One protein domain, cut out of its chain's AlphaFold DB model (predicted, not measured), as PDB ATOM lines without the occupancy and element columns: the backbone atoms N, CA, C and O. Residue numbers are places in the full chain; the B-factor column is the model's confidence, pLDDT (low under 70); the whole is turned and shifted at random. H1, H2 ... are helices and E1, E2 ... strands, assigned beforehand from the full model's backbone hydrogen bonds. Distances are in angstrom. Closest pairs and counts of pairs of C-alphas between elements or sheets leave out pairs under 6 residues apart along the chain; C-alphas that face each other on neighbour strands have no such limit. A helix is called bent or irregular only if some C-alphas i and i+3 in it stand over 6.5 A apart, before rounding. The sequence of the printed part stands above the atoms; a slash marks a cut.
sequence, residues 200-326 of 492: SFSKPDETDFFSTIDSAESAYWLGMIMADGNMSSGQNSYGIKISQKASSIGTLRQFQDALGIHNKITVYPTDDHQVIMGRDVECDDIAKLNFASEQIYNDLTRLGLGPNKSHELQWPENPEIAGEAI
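This is residues 200 to 326 of the 492 residues of an uncharacterized protein of Nanohaloarchaea archaeon (UniProt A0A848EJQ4). A twisted wall of four strands, E1, E2, E6 and E3, has three helices over one face: H2 runs along the strands, H3 crosses them, and H1 stands up from the sheet. Beyond the E3 end, the small hairpin of E4 and E5 reaches far out as an arm that makes the length, while the short helices H4 and H5 lie off the sheet, near H1 and H3. The 127 printed residues hold five named helices and six named strands in the order H1 E1 E2 H2 E3 E4 E5 E6 H3 H4 H5. The larger sheet has the order E1 - E2 - E6 - E3 and is antiparallel throughout, as is the pair E4 - E5; the class is mixed, helices and strands. The whole is compact, with a radius of gyration of the C-alphas of 15.9 A and spans of 48 by 33 by 31 A.

The larger sheet is made of E1, residues 229 to 234, 16.9 A long; E2, residues 237 to 245, the longest strand at 25.9 A; E6, residues 286 to 292, 19.7 A; and E3, residues 266 to 268. E2 begins at C-alpha 237 (21.234, -29.256, -0.531) and ends at C-alpha 245 (43.859, -16.806, 1.776). On this sheet are H1, residues 216 to 228, 18.3 A long; H2, residues 246 to 259, 20.0 A; and H3, residues 294 to 302, 12.2 A. H1 begins at C-alpha 216 (29.644, -4.243, -12.138). H2 is irregular: C-alphas 247 and 250 are 7.9 A apart. E4, residues 273 to 276, and E5, residues 279 to 282, form the second sheet. H4, residues 309 to 312, and H5, residues 319 to 322, come last; H5 ends at C-alpha 322 (22.479, -18.322, -20.070).

The inner strands E2 and E6 are antiparallel at 159 degrees, with N 242 and O 289 3.0 A apart, within hydrogen-bond range. The hairpin E1 and E2 stands at 156 degrees, with N 230 and O 241 at 2.7 A. E3, the other edge strand, is antiparallel to E6 at 143 degrees, with N 268 and O 286 at 2.8 A. E2, H2 and E3 form a split strand-helix-strand unit, two strands running the same way with E6 between them, and its crossover is right-handed. H2 and H3 on one face of the sheet make two layers, one of helices and one of strands. H2 lies over E2 and E6 at a height over the sheet of 8.4 A, along the strands at 20 degrees to E2 on the local plane; its closest C-alphas to E6 are those of Ala 246 and Ala 287, 4.8 A. H3, on the same face, is at a height of 9.4 A over E2 and, only just, E1, with 3 C-alphas falling on E1; it runs across the strands, only just, at 60.5 degrees to E2 on the local plane. H1, also on that face, lies over E1 and stands up from the sheet at 80 degrees. H1 and H2 are close but not clearly touching, the closest C-alphas being those of Trp 221 and Phe 255, 7.3 A, at a steep tilt of 48 degrees, opposite ways. H4 is near H1, with C-alphas 226 and 309 7.6 A apart; H5 is near H3, with C-alphas 302 and 322 5.0 A apart. Neither H4 nor H5 is on the sheet. The hairpin E4 and E5 stands at 139 degrees, with N 281 and O 274 at 2.8 A; E4 is apart from E3, and E5 from E6. In H1 and H3 every O i to N i+4 pair is within hydrogen-bond range, in H2 7 of 10, and H4 and H5 are too short for such a pair.

The C-alphas of Gly 278 and Gly 323, the two farthest apart, are 48.7 A from each other. The printed part has no cut and no long link; residues 200 to 215 hold no named element. The mean pLDDT of the printed part is 76.8, and 35 residues are under 70, among them residues 200 to 207, 272 to 283 and 317 to 325.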
ATOM      1  N   SER A 200      25.311 -25.512   8.987       34.56
ATOM      2  CA  SER A 200      24.194 -24.571   9.041       34.56
ATOM      3  C   SER A 200      24.557 -23.426   8.113       34.56
ATOM      4  O   SER A 200      25.173 -22.444   8.516       34.56
ATOM      5  N   PHE A 201      24.274 -23.610   6.836       43.78
ATOM      6  CA  PHE A 201      24.276 -22.534   5.887       43.78
ATOM      7  C   PHE A 201      23.037 -21.709   6.225       43.78
ATOM      8  O   PHE A 201      21.926 -22.232   6.134       43.78
ATOM      9  N   SER A 202      23.194 -20.453   6.645       41.19
ATOM     10  CA  SER A 202      22.070 -19.529   6.498       41.19
ATOM     11  C   SER A 202      21.678 -19.561   5.025       41.19
ATOM     12  O   SER A 202      22.550 -19.469   4.150       41.19
ATOM     13  N   LYS A 203      20.389 -19.801   4.770       44.31
ATOM     14  CA  LYS A 203      19.806 -19.563   3.457       44.31
ATOM     15  C   LYS A 203      19.934 -18.048   3.266       44.31
ATOM     16  O   LYS A 203      19.488 -17.327   4.162       44.31
ATOM     17  N   PRO A 204      20.588 -17.562   2.202       51.16
ATOM     18  CA  PRO A 204      20.387 -16.184   1.788       51.16
ATOM     19  C   PRO A 204      18.877 -15.950   1.698       51.16
ATOM     20  O   PRO A 204      18.134 -16.891   1.380       51.16
ATOM     21  N   ASP A 205      18.420 -14.726   1.949       51.53
ATOM     22  CA  ASP A 205      17.118 -14.335   1.407       51.53
ATOM     23  C   ASP A 205      17.106 -14.693  -0.093       51.53
ATOM     24  O   ASP A 205      18.165 -14.843  -0.703       51.53
ATOM     25  N   GLU A 206      15.946 -14.966  -0.685       55.75
ATOM     26  CA  GLU A 206      15.866 -15.259  -2.123       55.75
ATOM     27  C   GLU A 206      16.351 -14.020  -2.891       55.75
ATOM     28  O   GLU A 206      15.598 -13.078  -3.117       55.75
ATOM     29  N   THR A 207      17.664 -13.964  -3.145       63.34
ATOM     30  CA  THR A 207      18.343 -12.838  -3.764       63.34
ATOM     31  C   THR A 207      18.436 -13.099  -5.252       63.34
ATOM     32  O   THR A 207      19.000 -14.094  -5.708       63.34
ATOM     33  N   ASP A 208      17.940 -12.138  -6.020       79.12
ATOM     34  CA  ASP A 208      18.005 -12.126  -7.480       79.12
ATOM     35  C   ASP A 208      19.414 -11.752  -7.998       79.12
ATOM     36  O   ASP A 208      19.576 -11.407  -9.165       79.12
ATOM     37  N   PHE A 209      20.448 -11.841  -7.149       86.62
ATOM     38  CA  PHE A 209      21.789 -11.286  -7.375       86.62
ATOM     39  C   PHE A 209      22.486 -11.823  -8.637       86.62
ATOM     40  O   PHE A 209      23.230 -11.098  -9.288       86.62
ATOM     41  N   PHE A 210      22.246 -13.088  -8.991       89.62
ATOM     42  CA  PHE A 210      22.761 -13.704 -10.222       89.62
ATOM     43  C   PHE A 210      21.655 -14.014 -11.240       89.62
ATOM     44  O   PHE A 210      21.915 -14.653 -12.262       89.62
ATOM     45  N   SER A 211      20.420 -13.562 -10.992       86.25
ATOM     46  CA  SER A 211      19.309 -13.761 -11.929       86.25
ATOM     47  C   SER A 211      19.600 -13.052 -13.258       86.25
ATOM     48  O   SER A 211      19.501 -13.655 -14.328       86.25
ATOM     49  N   THR A 212      20.111 -11.826 -13.178       84.44
ATOM     50  CA  THR A 212      20.622 -11.028 -14.292       84.44
ATOM     51  C   THR A 212      21.959 -10.418 -13.895       84.44
ATOM     52  O   THR A 212      22.123  -9.971 -12.765       84.44
ATOM     53  N   ILE A 213      22.919 -10.382 -14.821       88.69
ATOM     54  CA  ILE A 213      24.209  -9.714 -14.599       88.69
ATOM     55  C   ILE A 213      24.098  -8.288 -15.134       88.69
ATOM     56  O   ILE A 213      24.444  -8.004 -16.281       88.69
ATOM     57  N   ASP A 214      23.533  -7.402 -14.320       86.19
ATOM     58  CA  ASP A 214      23.177  -6.033 -14.700       86.19
ATOM     59  C   ASP A 214      23.932  -4.952 -13.906       86.19
ATOM     60  O   ASP A 214      23.666  -3.756 -14.086       86.19
ATOM     61  N   SER A 215      24.936  -5.351 -13.122       87.50
ATOM     62  CA  SER A 215      25.820  -4.473 -12.352       87.50
ATOM     63  C   SER A 215      27.291  -4.898 -12.452       87.50
ATOM     64  O   SER A 215      27.600  -6.065 -12.706       87.50
ATOM     65  N   ALA A 216      28.210  -3.955 -12.218       88.31
ATOM     66  CA  ALA A 216      29.644  -4.243 -12.138       88.31
ATOM     67  C   ALA A 216      29.952  -5.227 -10.993       88.31
ATOM     68  O   ALA A 216      30.716  -6.177 -11.164       88.31
ATOM     69  N   GLU A 217      29.284  -5.053  -9.849       89.19
ATOM     70  CA  GLU A 217      29.425  -5.904  -8.668       89.19
ATOM     71  C   GLU A 217      29.018  -7.367  -8.941       89.19
ATOM     72  O   GLU A 217      29.775  -8.291  -8.628       89.19
ATOM     73  N   SER A 218      27.861  -7.599  -9.574       90.50
ATOM     74  CA  SER A 218      27.395  -8.956  -9.908       90.50
ATOM     75  C   SER A 218      28.306  -9.642 -10.930       90.50
ATOM     76  O   SER A 218      28.633 -10.821 -10.771       90.50
ATOM     77  N   ALA A 219      28.791  -8.903 -11.935       91.62
ATOM     78  CA  ALA A 219      29.745  -9.410 -12.919       91.62
ATOM     79  C   ALA A 219      31.091  -9.781 -12.280       91.62
ATOM     80  O   ALA A 219      31.616 -10.870 -12.530       91.62
ATOM     81  N   TYR A 220      31.620  -8.927 -11.399       92.94
ATOM     82  CA  TYR A 220      32.844  -9.213 -10.655       92.94
ATOM     83  C   TYR A 220      32.711 -10.481  -9.808       92.94
ATOM     84  O   TYR A 220      33.561 -11.375  -9.884       92.94
ATOM     85  N   TRP A 221      31.636 -10.603  -9.022       93.12
ATOM     86  CA  TRP A 221      31.452 -11.780  -8.174       93.12
ATOM     87  C   TRP A 221      31.216 -13.050  -8.983       93.12
ATOM     88  O   TRP A 221      31.718 -14.105  -8.595       93.12
ATOM     89  N   LEU A 222      30.545 -12.963 -10.136       93.06
ATOM     90  CA  LEU A 222      30.450 -14.086 -11.067       93.06
ATOM     91  C   LEU A 222      31.849 -14.559 -11.484       93.06
ATOM     92  O   LEU A 222      32.149 -15.748 -11.374       93.06
ATOM     93  N   GLY A 223      32.733 -13.635 -11.869       93.31
ATOM     94  CA  GLY A 223      34.109 -13.951 -12.253       93.31
ATOM     95  C   GLY A 223      34.911 -14.585 -11.114       93.31
ATOM     96  O   GLY A 223      35.573 -15.607 -11.304       93.31
ATOM     97  N   MET A 224      34.785 -14.045  -9.899       92.75
ATOM     98  CA  MET A 224      35.414 -14.606  -8.699       92.75
ATOM     99  C   MET A 224      34.931 -16.032  -8.395       92.75
ATOM    100  O   MET A 224      35.732 -16.893  -8.021       92.75
ATOM    101  N   ILE A 225      33.636 -16.321  -8.560       92.56
ATOM    102  CA  ILE A 225      33.081 -17.668  -8.347       92.56
ATOM    103  C   ILE A 225      33.533 -18.623  -9.457       92.56
ATOM    104  O   ILE A 225      33.845 -19.781  -9.170       92.56
ATOM    105  N   MET A 226      33.607 -18.163 -10.708       91.25
ATOM    106  CA  MET A 226      34.134 -18.970 -11.813       91.25
ATOM    107  C   MET A 226      35.575 -19.428 -11.535       91.25
ATOM    108  O   MET A 226      35.891 -20.598 -11.767       91.25
ATOM    109  N   ALA A 227      36.408 -18.548 -10.969       90.44
ATOM    110  CA  ALA A 227      37.781 -18.855 -10.576       90.44
ATOM    111  C   ALA A 227      37.850 -19.725  -9.304       90.44
ATOM    112  O   ALA A 227      38.162 -20.917  -9.359       90.44
ATOM    113  N   ASP A 228      37.454 -19.181  -8.150       89.00
ATOM    114  CA  ASP A 228      37.706 -19.767  -6.822       89.00
ATOM    115  C   ASP A 228      36.478 -20.429  -6.169       89.00
ATOM    116  O   ASP A 228      36.568 -21.043  -5.100       89.00
ATOM    117  N   GLY A 229      35.311 -20.348  -6.808       89.31
ATOM    118  CA  GLY A 229      34.060 -20.911  -6.304       89.31
ATOM    119  C   GLY A 229      33.971 -22.432  -6.442       89.31
ATOM    120  O   GLY A 229      34.551 -23.050  -7.324       89.31
ATOM    121  N   ASN A 230      33.227 -23.087  -5.565       90.00
ATOM    122  CA  ASN A 230      32.952 -24.515  -5.608       90.00
ATOM    123  C   ASN A 230      31.470 -24.732  -5.324       90.00
ATOM    124  O   ASN A 230      30.951 -24.261  -4.311       90.00
ATOM    125  N   MET A 231      30.813 -25.466  -6.217       90.00
ATOM    126  CA  MET A 231      29.395 -25.783  -6.129       90.00
ATOM    127  C   MET A 231      29.216 -27.272  -5.849       90.00
ATOM    128  O   MET A 231      29.937 -28.113  -6.384       90.00
ATOM    129  N   SER A 232      28.248 -27.607  -5.002       86.31
ATOM    130  CA  SER A 232      27.900 -28.989  -4.671       86.31
ATOM    131  C   SER A 232      26.395 -29.131  -4.518       86.31
ATOM    132  O   SER A 232      25.791 -28.369  -3.765       86.31
ATOM    133  N   SER A 233      25.805 -30.122  -5.178       83.19
ATOM    134  CA  SER A 233      24.405 -30.502  -5.004       83.19
ATOM    135  C   SER A 233      24.312 -31.862  -4.310       83.19
ATOM    136  O   SER A 233      25.052 -32.792  -4.628       83.19
ATOM    137  N   GLY A 234      23.400 -31.981  -3.354       76.94
ATOM    138  CA  GLY A 234      23.004 -33.235  -2.717       76.94
ATOM    139  C   GLY A 234      21.490 -33.412  -2.793       76.94
ATOM    140  O   GLY A 234      20.801 -32.536  -3.304       76.94
ATOM    141  N   GLN A 235      20.963 -34.514  -2.243       63.22
ATOM    142  CA  GLN A 235      19.539 -34.884  -2.347       63.22
ATOM    143  C   GLN A 235      18.537 -33.769  -1.996       63.22
ATOM    144  O   GLN A 235      17.414 -33.861  -2.462       63.22
ATOM    145  N   ASN A 236      18.921 -32.765  -1.194       65.19
ATOM    146  CA  ASN A 236      18.149 -31.546  -0.902       65.19
ATOM    147  C   ASN A 236      19.075 -30.405  -0.418       65.19
ATOM    148  O   ASN A 236      18.768 -29.704   0.546       65.19
ATOM    149  N   SER A 237      20.274 -30.271  -0.991       77.00
ATOM    150  CA  SER A 237      21.234 -29.256  -0.531       77.00
ATOM    151  C   SER A 237      22.041 -28.679  -1.681       77.00
ATOM    152  O   SER A 237      22.750 -29.426  -2.350       77.00
ATOM    153  N   TYR A 238      22.000 -27.360  -1.839       84.81
ATOM    154  CA  TYR A 238      22.770 -26.618  -2.834       84.81
ATOM    155  C   TYR A 238      23.828 -25.793  -2.120       84.81
ATOM    156  O   TYR A 238      23.538 -24.727  -1.597       84.81
ATOM    157  N   GLY A 239      25.038 -26.332  -2.019       88.00
ATOM    158  CA  GLY A 239      26.158 -25.684  -1.349       88.00
ATOM    159  C   GLY A 239      26.993 -24.875  -2.328       88.00
ATOM    160  O   GLY A 239      27.432 -25.408  -3.347       88.00
ATOM    161  N   ILE A 240      27.258 -23.621  -1.976       91.38
ATOM    162  CA  ILE A 240      28.208 -22.745  -2.655       91.38
ATOM    163  C   ILE A 240      29.306 -22.390  -1.657       91.38
ATOM    164  O   ILE A 240      29.067 -22.140  -0.469       91.38
ATOM    165  N   LYS A 241      30.542 -22.427  -2.135       91.94
ATOM    166  CA  LYS A 241      31.728 -22.172  -1.331       91.94
ATOM    167  C   LYS A 241      32.705 -21.341  -2.124       91.94
ATOM    168  O   LYS A 241      33.027 -21.701  -3.245       91.94
ATOM    169  N   ILE A 242      33.253 -20.317  -1.500       92.25
ATOM    170  CA  ILE A 242      34.429 -19.611  -1.999       92.25
ATOM    171  C   ILE A 242      35.516 -19.711  -0.931       92.25
ATOM    172  O   ILE A 242      35.238 -19.689   0.272       92.25
ATOM    173  N   SER A 243      36.752 -19.931  -1.364       89.62
ATOM    174  CA  SER A 243      37.908 -20.039  -0.472       89.62
ATOM    175  C   SER A 243      38.943 -19.014  -0.894       89.62
ATOM    176  O   SER A 243      39.172 -18.848  -2.084       89.62
ATOM    177  N   GLN A 244      39.551 -18.337   0.071       86.81
ATOM    178  CA  GLN A 244      40.628 -17.375  -0.143       86.81
ATOM    179  C   GLN A 244      41.698 -17.572   0.928       86.81
ATOM    180  O   GLN A 244      41.472 -18.232   1.945       86.81
ATOM    181  N   LYS A 245      42.865 -16.970   0.713       83.19
ATOM    182  CA  LYS A 245      43.859 -16.806   1.776       83.19
ATOM    183  C   LYS A 245      43.272 -16.002   2.940       83.19
ATOM    184  O   LYS A 245      42.497 -15.073   2.701       83.19
ATOM    185  N   ALA A 246      43.650 -16.314   4.174       76.88
ATOM    186  CA  ALA A 246      43.172 -15.622   5.366       76.88
ATOM    187  C   ALA A 246      43.578 -14.144   5.355       76.88
ATOM    188  O   ALA A 246      42.757 -13.286   5.675       76.88
ATOM    189  N   SER A 247      44.762 -13.814   4.826       73.44
ATOM    190  CA  SER A 247      45.166 -12.422   4.557       73.44
ATOM    191  C   SER A 247      44.231 -11.639   3.616       73.44
ATOM    192  O   SER A 247      44.313 -10.411   3.535       73.44
ATOM    193  N   SER A 248      43.352 -12.335   2.883       74.69
ATOM    194  CA  SER A 248      42.346 -11.782   1.964       74.69
ATOM    195  C   SER A 248      40.909 -12.014   2.460       74.69
ATOM    196  O   SER A 248      39.963 -11.957   1.676       74.69
ATOM    197  N   ILE A 249      40.712 -12.254   3.764       78.75
ATOM    198  CA  ILE A 249      39.384 -12.474   4.365       78.75
ATOM    199  C   ILE A 249      38.410 -11.307   4.135       78.75
ATOM    200  O   ILE A 249      37.206 -11.533   4.046       78.75
ATOM    201  N   GLY A 250      38.916 -10.076   3.980       75.94
ATOM    202  CA  GLY A 250      38.104  -8.899   3.654       75.94
ATOM    203  C   GLY A 250      37.302  -9.064   2.358       75.94
ATOM    204  O   GLY A 250      36.131  -8.710   2.321       75.94
ATOM    205  N   THR A 251      37.869  -9.715   1.339       81.19
ATOM    206  CA  THR A 251      37.164 -10.024   0.084       81.19
ATOM    207  C   THR A 251      35.991 -10.975   0.322       81.19
ATOM    208  O   THR A 251      34.932 -10.817  -0.270       81.19
ATOM    209  N   LEU A 252      36.129 -11.941   1.237       83.50
ATOM    210  CA  LEU A 252      35.006 -12.808   1.596       83.50
ATOM    211  C   LEU A 252      33.891 -12.031   2.302       83.50
ATOM    212  O   LEU A 252      32.732 -12.318   2.040       83.50
ATOM    213  N   ARG A 253      34.232 -11.052   3.154       80.50
ATOM    214  CA  ARG A 253      33.251 -10.178   3.823       80.50
ATOM    215  C   ARG A 253      32.509  -9.289   2.825       80.50
ATOM    216  O   ARG A 253      31.290  -9.282   2.850       80.50
ATOM    217  N   GLN A 254      33.215  -8.669   1.878       82.44
ATOM    218  CA  GLN A 254      32.579  -7.913   0.791       82.44
ATOM    219  C   GLN A 254      31.570  -8.777   0.023       82.44
ATOM    220  O   GLN A 254      30.468  -8.332  -0.266       82.44
ATOM    221  N   PHE A 255      31.905 -10.044  -0.247       89.00
ATOM    222  CA  PHE A 255      30.961 -10.946  -0.904       89.00
ATOM    223  C   PHE A 255      29.754 -11.294  -0.024       89.00
ATOM    224  O   PHE A 255      28.647 -11.472  -0.528       89.00
ATOM    225  N   GLN A 256      29.953 -11.414   1.292       84.50
ATOM    226  CA  GLN A 256      28.844 -11.601   2.222       84.50
ATOM    227  C   GLN A 256      27.878 -10.426   2.191       84.50
ATOM    228  O   GLN A 256      26.671 -10.649   2.127       84.50
ATOM    229  N   ASP A 257      28.421  -9.212   2.221       83.31
ATOM    230  CA  ASP A 257      27.649  -7.977   2.215       83.31
ATOM    231  C   ASP A 257      26.891  -7.824   0.889       83.31
ATOM    232  O   ASP A 257      25.682  -7.599   0.913       83.31
ATOM    233  N   ALA A 258      27.551  -8.096  -0.245       85.50
ATOM    234  CA  ALA A 258      26.941  -8.101  -1.579       85.50
ATOM    235  C   ALA A 258      25.741  -9.060  -1.683       85.50
ATOM    236  O   ALA A 258      24.723  -8.754  -2.300       85.50
ATOM    237  N   LEU A 259      25.837 -10.233  -1.048       85.88
ATOM    238  CA  LEU A 259      24.753 -11.216  -1.016       85.88
ATOM    239  C   LEU A 259      23.733 -10.980   0.110       85.88
ATOM    240  O   LEU A 259      22.735 -11.700   0.165       85.88
ATOM    241  N   GLY A 260      23.983 -10.045   1.030       81.75
ATOM    242  CA  GLY A 260      23.163  -9.844   2.226       81.75
ATOM    243  C   GLY A 260      23.151 -11.050   3.174       81.75
ATOM    244  O   GLY A 260      22.128 -11.348   3.787       81.75
ATOM    245  N   ILE A 261      24.261 -11.795   3.277       81.19
ATOM    246  CA  ILE A 261      24.338 -13.033   4.069       81.19
ATOM    247  C   ILE A 261      25.236 -12.901   5.295       81.19
ATOM    248  O   ILE A 261      26.313 -12.324   5.255       81.19
ATOM    249  N   HIS A 262      24.863 -13.573   6.382       80.12
ATOM    250  CA  HIS A 262      25.605 -13.520   7.652       80.12
ATOM    251  C   HIS A 262      26.246 -14.861   8.039       80.12
ATOM    252  O   HIS A 262      26.481 -15.145   9.214       80.12
ATOM    253  N   ASN A 263      26.521 -15.718   7.050       83.75
ATOM    254  CA  ASN A 263      27.192 -17.002   7.261       83.75
ATOM    255  C   ASN A 263      28.549 -16.818   7.963       83.75
ATOM    256  O   ASN A 263      29.284 -15.870   7.708       83.75
ATOM    257  N   LYS A 264      28.951 -17.763   8.814       82.19
ATOM    258  CA  LYS A 264      30.296 -17.716   9.401       82.19
ATOM    259  C   LYS A 264      31.357 -17.961   8.318       82.19
ATOM    260  O   LYS A 264      31.316 -18.993   7.644       82.19
ATOM    261  N   ILE A 265      32.340 -17.064   8.208       81.25
ATOM    262  CA  ILE A 265      33.604 -17.355   7.522       81.25
ATOM    263  C   ILE A 265      34.459 -18.206   8.463       81.25
ATOM    264  O   ILE A 265      34.737 -17.813   9.595       81.25
ATOM    265  N   THR A 266      34.869 -19.385   8.002       80.00
ATOM    266  CA  THR A 266      35.719 -20.288   8.786       80.00
ATOM    267  C   THR A 266      37.152 -20.208   8.282       80.00
ATOM    268  O   THR A 266      37.392 -20.452   7.099       80.00
ATOM    269  N   VAL A 267      38.090 -19.910   9.179       80.00
ATOM    270  CA  VAL A 267      39.532 -19.967   8.913       80.00
ATOM    271  C   VAL A 267      40.041 -21.361   9.262       80.00
ATOM    272  O   VAL A 267      39.685 -21.923  10.297       80.00
ATOM    273  N   TYR A 268      40.810 -21.943   8.352       76.75
ATOM    274  CA  TYR A 268      41.443 -23.241   8.514       76.75
ATOM    275  C   TYR A 268      42.952 -23.035   8.541       76.75
ATOM    276  O   TYR A 268      43.474 -22.538   7.535       76.75
ATOM    277  N   PRO A 269      43.631 -23.440   9.627       74.62
ATOM    278  CA  PRO A 269      45.073 -23.363   9.680       74.62
ATOM    279  C   PRO A 269      45.681 -24.243   8.589       74.62
ATOM    280  O   PRO A 269      45.204 -25.361   8.347       74.62
ATOM    281  N   THR A 270      46.692 -23.725   7.904       72.69
ATOM    282  CA  THR A 270      47.527 -24.525   6.999       72.69
ATOM    283  C   THR A 270      48.818 -24.918   7.695       72.69
ATOM    284  O   THR A 270      49.252 -24.220   8.600       72.69
ATOM    285  N   ASP A 271      49.426 -26.042   7.307       71.31
ATOM    286  CA  ASP A 271      50.743 -26.399   7.841       71.31
ATOM    287  C   ASP A 271      51.727 -25.251   7.559       71.31
ATOM    288  O   ASP A 271      51.878 -24.851   6.401       71.31
ATOM    289  N   ASP A 272      52.398 -24.756   8.606       54.97
ATOM    290  CA  ASP A 272      53.226 -23.535   8.594       54.97
ATOM    291  C   ASP A 272      54.314 -23.524   7.502       54.97
ATOM    292  O   ASP A 272      54.829 -22.471   7.124       54.97
ATOM    293  N   HIS A 273      54.657 -24.691   6.948       56.84
ATOM    294  CA  HIS A 273      55.689 -24.836   5.934       56.84
ATOM    295  C   HIS A 273      55.295 -25.823   4.834       56.84
ATOM    296  O   HIS A 273      55.104 -27.016   5.075       56.84
ATOM    297  N   GLN A 274      55.289 -25.342   3.589       56.16
ATOM    298  CA  GLN A 274      55.356 -26.199   2.408       56.16
ATOM    299  C   GLN A 274      56.681 -25.991   1.685       56.16
ATOM    300  O   GLN A 274      57.109 -24.865   1.443       56.16
ATOM    301  N   VAL A 275      57.310 -27.094   1.274       55.47
ATOM    302  CA  VAL A 275      58.494 -27.044   0.414       55.47
ATOM    303  C   VAL A 275      58.036 -26.992  -1.041       55.47
ATOM    304  O   VAL A 275      57.725 -28.019  -1.645       55.47
ATOM    305  N   ILE A 276      58.008 -25.795  -1.627       58.22
ATOM    306  CA  ILE A 276      57.679 -25.603  -3.045       58.22
ATOM    307  C   ILE A 276      58.979 -25.357  -3.806       58.22
ATOM    308  O   ILE A 276      59.699 -24.397  -3.544       58.22
ATOM    309  N   MET A 277      59.294 -26.232  -4.768       51.66
ATOM    310  CA  MET A 277      60.517 -26.139  -5.582       51.66
ATOM    311  C   MET A 277      61.808 -26.043  -4.738       51.66
ATOM    312  O   MET A 277      62.736 -25.312  -5.082       51.66
ATOM    313  N   GLY A 278      61.857 -26.767  -3.614       60.75
ATOM    314  CA  GLY A 278      63.017 -26.806  -2.716       60.75
ATOM    315  C   GLY A 278      63.196 -25.567  -1.833       60.75
ATOM    316  O   GLY A 278      64.279 -25.383  -1.283       60.75
ATOM    317  N   ARG A 279      62.176 -24.709  -1.716       55.50
ATOM    318  CA  ARG A 279      62.163 -23.563  -0.799       55.50
ATOM    319  C   ARG A 279      61.055 -23.731   0.224       55.50
ATOM    320  O   ARG A 279      59.943 -24.086  -0.162       55.50
ATOM    321  N   ASP A 280      61.363 -23.428   1.479       64.56
ATOM    322  CA  ASP A 280      60.350 -23.283   2.517       64.56
ATOM    323  C   ASP A 280      59.494 -22.062   2.191       64.56
ATOM    324  O   ASP A 280      59.996 -20.946   2.029       64.56
ATOM    325  N   VAL A 281      58.199 -22.300   2.030       61.72
ATOM    326  CA  VAL A 281      57.194 -21.271   1.812       61.72
ATOM    327  C   VAL A 281      56.255 -21.311   3.004       61.72
ATOM    328  O   VAL A 281      55.618 -22.333   3.267       61.72
ATOM    329  N   GLU A 282      56.199 -20.191   3.719       63.59
ATOM    330  CA  GLU A 282      55.185 -19.946   4.737       63.59
ATOM    331  C   GLU A 282      53.812 -19.982   4.067       63.59
ATOM    332  O   GLU A 282      53.564 -19.294   3.066       63.59
ATOM    333  N   CYS A 283      52.952 -20.866   4.562       65.75
ATOM    334  CA  CYS A 283      51.612 -21.022   4.030       65.75
ATOM    335  C   CYS A 283      50.657 -20.124   4.801       65.75
ATOM    336  O   CYS A 283      50.647 -20.101   6.023       65.75
ATOM    337  N   ASP A 284      49.876 -19.361   4.046       71.12
ATOM    338  CA  ASP A 284      48.807 -18.545   4.599       71.12
ATOM    339  C   ASP A 284      47.594 -19.441   4.844       71.12
ATOM    340  O   ASP A 284      47.227 -20.241   3.969       71.12
ATOM    341  N   ASP A 285      46.964 -19.267   6.001       81.25
ATOM    342  CA  ASP A 285      45.734 -19.952   6.365       81.25
ATOM    343  C   ASP A 285      44.649 -19.754   5.301       81.25
ATOM    344  O   ASP A 285      44.665 -18.821   4.495       81.25
ATOM    345  N   ILE A 286      43.655 -20.640   5.284       82.44
ATOM    346  CA  ILE A 286      42.584 -20.588   4.284       82.44
ATOM    347  C   ILE A 286      41.281 -20.174   4.954       82.44
ATOM    348  O   ILE A 286      40.707 -20.927   5.740       82.44
ATOM    349  N   ALA A 287      40.751 -19.018   4.569       82.81
ATOM    350  CA  ALA A 287      39.408 -18.584   4.922       82.81
ATOM    351  C   ALA A 287      38.384 -19.130   3.914       82.81
ATOM    352  O   ALA A 287      38.611 -19.128   2.702       82.81
ATOM    353  N   LYS A 288      37.241 -19.621   4.403       87.94
ATOM    354  CA  LYS A 288      36.174 -20.182   3.562       87.94
ATOM    355  C   LYS A 288      34.821 -19.610   3.941       87.94
ATOM    356  O   LYS A 288      34.366 -19.799   5.071       87.94
ATOM    357  N   LEU A 289      34.145 -19.026   2.960       88.69
ATOM    358  CA  LEU A 289      32.733 -18.685   3.048       88.69
ATOM    359  C   LEU A 289      31.916 -19.823   2.437       88.69
ATOM    360  O   LEU A 289      32.224 -20.340   1.364       88.69
ATOM    361  N   ASN A 290      30.899 -20.247   3.171       90.31
ATOM    362  CA  ASN A 290      30.073 -21.402   2.870       90.31
ATOM    363  C   ASN A 290      28.615 -20.963   3.061       90.31
ATOM    364  O   ASN A 290      28.236 -20.606   4.178       90.31
ATOM    365  N   PHE A 291      27.800 -21.026   2.008       88.12
ATOM    366  CA  PHE A 291      26.360 -20.732   2.053       88.12
ATOM    367  C   PHE A 291      25.567 -21.691   1.158       88.12
ATOM    368  O   PHE A 291      26.150 -22.467   0.398       88.12
ATOM    369  N   ALA A 292      24.242 -21.689   1.297       87.69
ATOM    370  CA  ALA A 292      23.373 -22.557   0.520       87.69
ATOM    371  C   ALA A 292      22.165 -21.796  -0.008       87.69
ATOM    372  O   ALA A 292      21.373 -21.279   0.773       87.69
ATOM    373  N   SER A 293      22.017 -21.758  -1.327       87.00
ATOM    374  CA  SER A 293      20.876 -21.157  -2.013       87.00
ATOM    375  C   SER A 293      20.602 -21.934  -3.286       87.00
ATOM    376  O   SER A 293      21.478 -22.056  -4.138       87.00
ATOM    377  N   GLU A 294      19.394 -22.478  -3.389       88.00
ATOM    378  CA  GLU A 294      18.925 -23.153  -4.600       88.00
ATOM    379  C   GLU A 294      18.845 -22.179  -5.775       88.00
ATOM    380  O   GLU A 294      19.293 -22.505  -6.868       88.00
ATOM    381  N   GLN A 295      18.348 -20.963  -5.533       87.69
ATOM    382  CA  GLN A 295      18.238 -19.923  -6.549       87.69
ATOM    383  C   GLN A 295      19.608 -19.547  -7.116       87.69
ATOM    384  O   GLN A 295      19.838 -19.737  -8.305       87.69
ATOM    385  N   ILE A 296      20.548 -19.132  -6.258       90.44
ATOM    386  CA  ILE A 296      21.902 -18.762  -6.700       90.44
ATOM    387  C   ILE A 296      22.584 -19.952  -7.380       90.44
ATOM    388  O   ILE A 296      23.260 -19.785  -8.387       90.44
ATOM    389  N   TYR A 297      22.412 -21.169  -6.858       90.62
ATOM    390  CA  TYR A 297      22.983 -22.357  -7.487       90.62
ATOM    391  C   TYR A 297      22.457 -22.550  -8.914       90.62
ATOM    392  O   TYR A 297      23.239 -22.807  -9.830       90.62
ATOM    393  N   ASN A 298      21.147 -22.414  -9.110       87.44
ATOM    394  CA  ASN A 298      20.515 -22.556 -10.418       87.44
ATOM    395  C   ASN A 298      20.913 -21.416 -11.366       87.44
ATOM    396  O   ASN A 298      21.191 -21.682 -12.534       87.44
ATOM    397  N   ASP A 299      21.021 -20.185 -10.866       88.38
ATOM    398  CA  ASP A 299      21.494 -19.029 -11.631       88.38
ATOM    399  C   ASP A 299      22.936 -19.210 -12.106       88.38
ATOM    400  O   ASP A 299      23.220 -19.082 -13.294       88.38
ATOM    401  N   LEU A 300      23.841 -19.611 -11.213       88.81
ATOM    402  CA  LEU A 300      25.228 -19.910 -11.572       88.81
ATOM    403  C   LEU A 300      25.317 -21.078 -12.565       88.81
ATOM    404  O   LEU A 300      26.109 -21.030 -13.503       88.81
ATOM    405  N   THR A 301      24.470 -22.101 -12.405       87.25
ATOM    406  CA  THR A 301      24.396 -23.230 -13.349       87.25
ATOM    407  C   THR A 301      23.963 -22.767 -14.737       87.25
ATOM    408  O   THR A 301      24.585 -23.146 -15.730       87.25
ATOM    409  N   ARG A 302      22.949 -21.897 -14.817       85.12
ATOM    410  CA  ARG A 302      22.509 -21.251 -16.063       85.12
ATOM    411  C   ARG A 302      23.618 -20.392 -16.676       85.12
ATOM    412  O   ARG A 302      23.798 -20.406 -17.885       85.12
ATOM    413  N   LEU A 303      24.417 -19.712 -15.860       85.19
ATOM    414  CA  LEU A 303      25.574 -18.927 -16.305       85.19
ATOM    415  C   LEU A 303      26.796 -19.790 -16.695       85.19
ATOM    416  O   LEU A 303      27.853 -19.249 -17.015       85.19
ATOM    417  N   GLY A 304      26.669 -21.122 -16.707       80.75
ATOM    418  CA  GLY A 304      27.700 -22.043 -17.191       80.75
ATOM    419  C   GLY A 304      28.617 -22.625 -16.110       80.75
ATOM    420  O   GLY A 304      29.620 -23.264 -16.449       80.75
ATOM    421  N   LEU A 305      28.299 -22.442 -14.822       85.38
ATOM    422  CA  LEU A 305      29.059 -23.015 -13.709       85.38
ATOM    423  C   LEU A 305      28.455 -24.351 -13.258       85.38
ATOM    424  O   LEU A 305      27.392 -24.407 -12.652       85.38
ATOM    425  N   GLY A 306      29.176 -25.444 -13.496       73.88
ATOM    426  CA  GLY A 306      28.816 -26.774 -12.999       73.88
ATOM    427  C   GLY A 306      29.708 -27.263 -11.847       73.88
ATOM    428  O   GLY A 306      30.790 -26.716 -11.610       73.88
ATOM    429  N   PRO A 307      29.327 -28.358 -11.158       66.69
ATOM    430  CA  PRO A 307      30.168 -29.005 -10.143       66.69
ATOM    431  C   PRO A 307      31.533 -29.479 -10.689       66.69
ATOM    432  O   PRO A 307      32.507 -29.522  -9.941       66.69
ATOM    433  N   ASN A 308      31.641 -29.734 -12.000       68.12
ATOM    434  CA  ASN A 308      32.887 -30.063 -12.706       68.12
ATOM    435  C   ASN A 308      33.548 -28.837 -13.367       68.12
ATOM    436  O   ASN A 308      34.106 -28.947 -14.463       68.12
ATOM    437  N   LYS A 309      33.503 -27.660 -12.722       70.81
ATOM    438  CA  LYS A 309      33.991 -26.384 -13.287       70.81
ATOM    439  C   LYS A 309      35.353 -26.483 -13.994       70.81
ATOM    440  O   LYS A 309      35.527 -25.960 -15.087       70.81
ATOM    441  N   SER A 310      36.311 -27.231 -13.448       66.44
ATOM    442  CA  SER A 310      37.656 -27.326 -14.029       66.44
ATOM    443  C   SER A 310      37.664 -27.921 -15.446       66.44
ATOM    444  O   SER A 310      38.565 -27.624 -16.230       66.44
ATOM    445  N   HIS A 311      36.651 -28.716 -15.804       66.94
ATOM    446  CA  HIS A 311      36.534 -29.378 -17.103       66.94
ATOM    447  C   HIS A 311      35.446 -28.777 -17.994       66.94
ATOM    448  O   HIS A 311      35.651 -28.674 -19.203       66.94
ATOM    449  N   GLU A 312      34.328 -28.358 -17.407       74.12
ATOM    450  CA  GLU A 312      33.103 -28.034 -18.147       74.12
ATOM    451  C   GLU A 312      32.764 -26.539 -18.168       74.12
ATOM    452  O   GLU A 312      31.858 -26.155 -18.905       74.12
ATOM    453  N   LEU A 313      33.496 -25.696 -17.422       81.12
ATOM    454  CA  LEU A 313      33.235 -24.255 -17.348       81.12
ATOM    455  C   LEU A 313      33.212 -23.625 -18.744       81.12
ATOM    456  O   LEU A 313      34.182 -23.716 -19.499       81.12
ATOM    457  N   GLN A 314      32.094 -22.980 -19.059       78.88
ATOM    458  CA  GLN A 314      31.912 -22.209 -20.281       78.88
ATOM    459  C   GLN A 314      31.991 -20.721 -19.974       78.88
ATOM    460  O   GLN A 314      31.797 -20.291 -18.838       78.88
ATOM    461  N   TRP A 315      32.273 -19.935 -21.007       84.06
ATOM    462  CA  TRP A 315      32.097 -18.500 -20.907       84.06
ATOM    463  C   TRP A 315      30.596 -18.148 -20.940       84.06
ATOM    464  O   TRP A 315      29.868 -18.722 -21.757       84.06
ATOM    465  N   PRO A 316      30.122 -17.220 -20.092       76.50
ATOM    466  CA  PRO A 316      28.698 -16.891 -19.938       76.50
ATOM    467  C   PRO A 316      27.996 -16.205 -21.137       76.50
ATOM    468  O   PRO A 316      26.904 -15.675 -20.976       76.50
ATOM    469  N   GLU A 317      28.533 -16.225 -22.360       61.09
ATOM    470  CA  GLU A 317      27.948 -15.490 -23.507       61.09
ATOM    471  C   GLU A 317      27.046 -16.296 -24.426       61.09
ATOM    472  O   GLU A 317      26.620 -15.770 -25.449       61.09
ATOM    473  N   ASN A 318      26.729 -17.549 -24.116       54.00
ATOM    474  CA  ASN A 318      25.877 -18.308 -25.020       54.00
ATOM    475  C   ASN A 318      24.392 -18.030 -24.711       54.00
ATOM    476  O   ASN A 318      23.913 -18.498 -23.673       54.00
ATOM    477  N   PRO A 319      23.626 -17.347 -25.595       53.22
ATOM    478  CA  PRO A 319      22.185 -17.150 -25.419       53.22
ATOM    479  C   PRO A 319      21.423 -18.472 -25.288       53.22
ATOM    480  O   PRO A 319      20.348 -18.505 -24.697       53.22
ATOM    481  N   GLU A 320      21.983 -19.571 -25.809       47.19
ATOM    482  CA  GLU A 320      21.416 -20.916 -25.686       47.19
ATOM    483  C   GLU A 320      21.614 -21.536 -24.289       47.19
ATOM    484  O   GLU A 320      20.910 -22.484 -23.952       47.19
ATOM    485  N   ILE A 321      22.544 -21.016 -23.473       48.84
ATOM    486  CA  ILE A 321      22.892 -21.549 -22.140       48.84
ATOM    487  C   ILE A 321      22.423 -20.603 -21.023       48.84
ATOM    488  O   ILE A 321      21.795 -21.060 -20.071       48.84
ATOM    489  N   ALA A 322      22.667 -19.292 -21.154       48.62
ATOM    490  CA  ALA A 322      22.479 -18.322 -20.070       48.62
ATOM    491  C   ALA A 322      21.180 -17.496 -20.140       48.62
ATOM    492  O   ALA A 322      20.824 -16.831 -19.164       48.62
ATOM    493  N   GLY A 323      20.445 -17.541 -21.258       51.25
ATOM    494  CA  GLY A 323      19.205 -16.780 -21.468       51.25
ATOM    495  C   GLY A 323      19.405 -15.276 -21.710       51.25
ATOM    496  O   GLY A 323      18.612 -14.683 -22.435       51.25
ATOM    497  N   GLU A 324      20.488 -14.683 -21.201       59.78
ATOM    498  CA  GLU A 324      20.899 -13.295 -21.436       59.78
ATOM    499  C   GLU A 324      22.432 -13.208 -21.483       59.78
ATOM    500  O   GLU A 324      23.118 -13.804 -20.654       59.78
ATOM    501  N   ALA A 325      22.976 -12.495 -22.474       68.81
ATOM    502  CA  ALA A 325      24.410 -12.223 -22.547       68.81
ATOM    503  C   ALA A 325      24.795 -11.149 -21.519       68.81
ATOM    504  O   ALA A 325      24.031 -10.206 -21.299       68.81
ATOM    505  N   ILE A 326      25.991 -11.254 -20.937       82.44
ATOM    506  CA  ILE A 326      26.524 -10.206 -20.059       82.44
ATOM    507  C   ILE A 326      26.660  -8.910 -20.874       82.44
ATOM    508  O   ILE A 326      27.272  -8.933 -21.946       82.44
TER     509      ILE A 326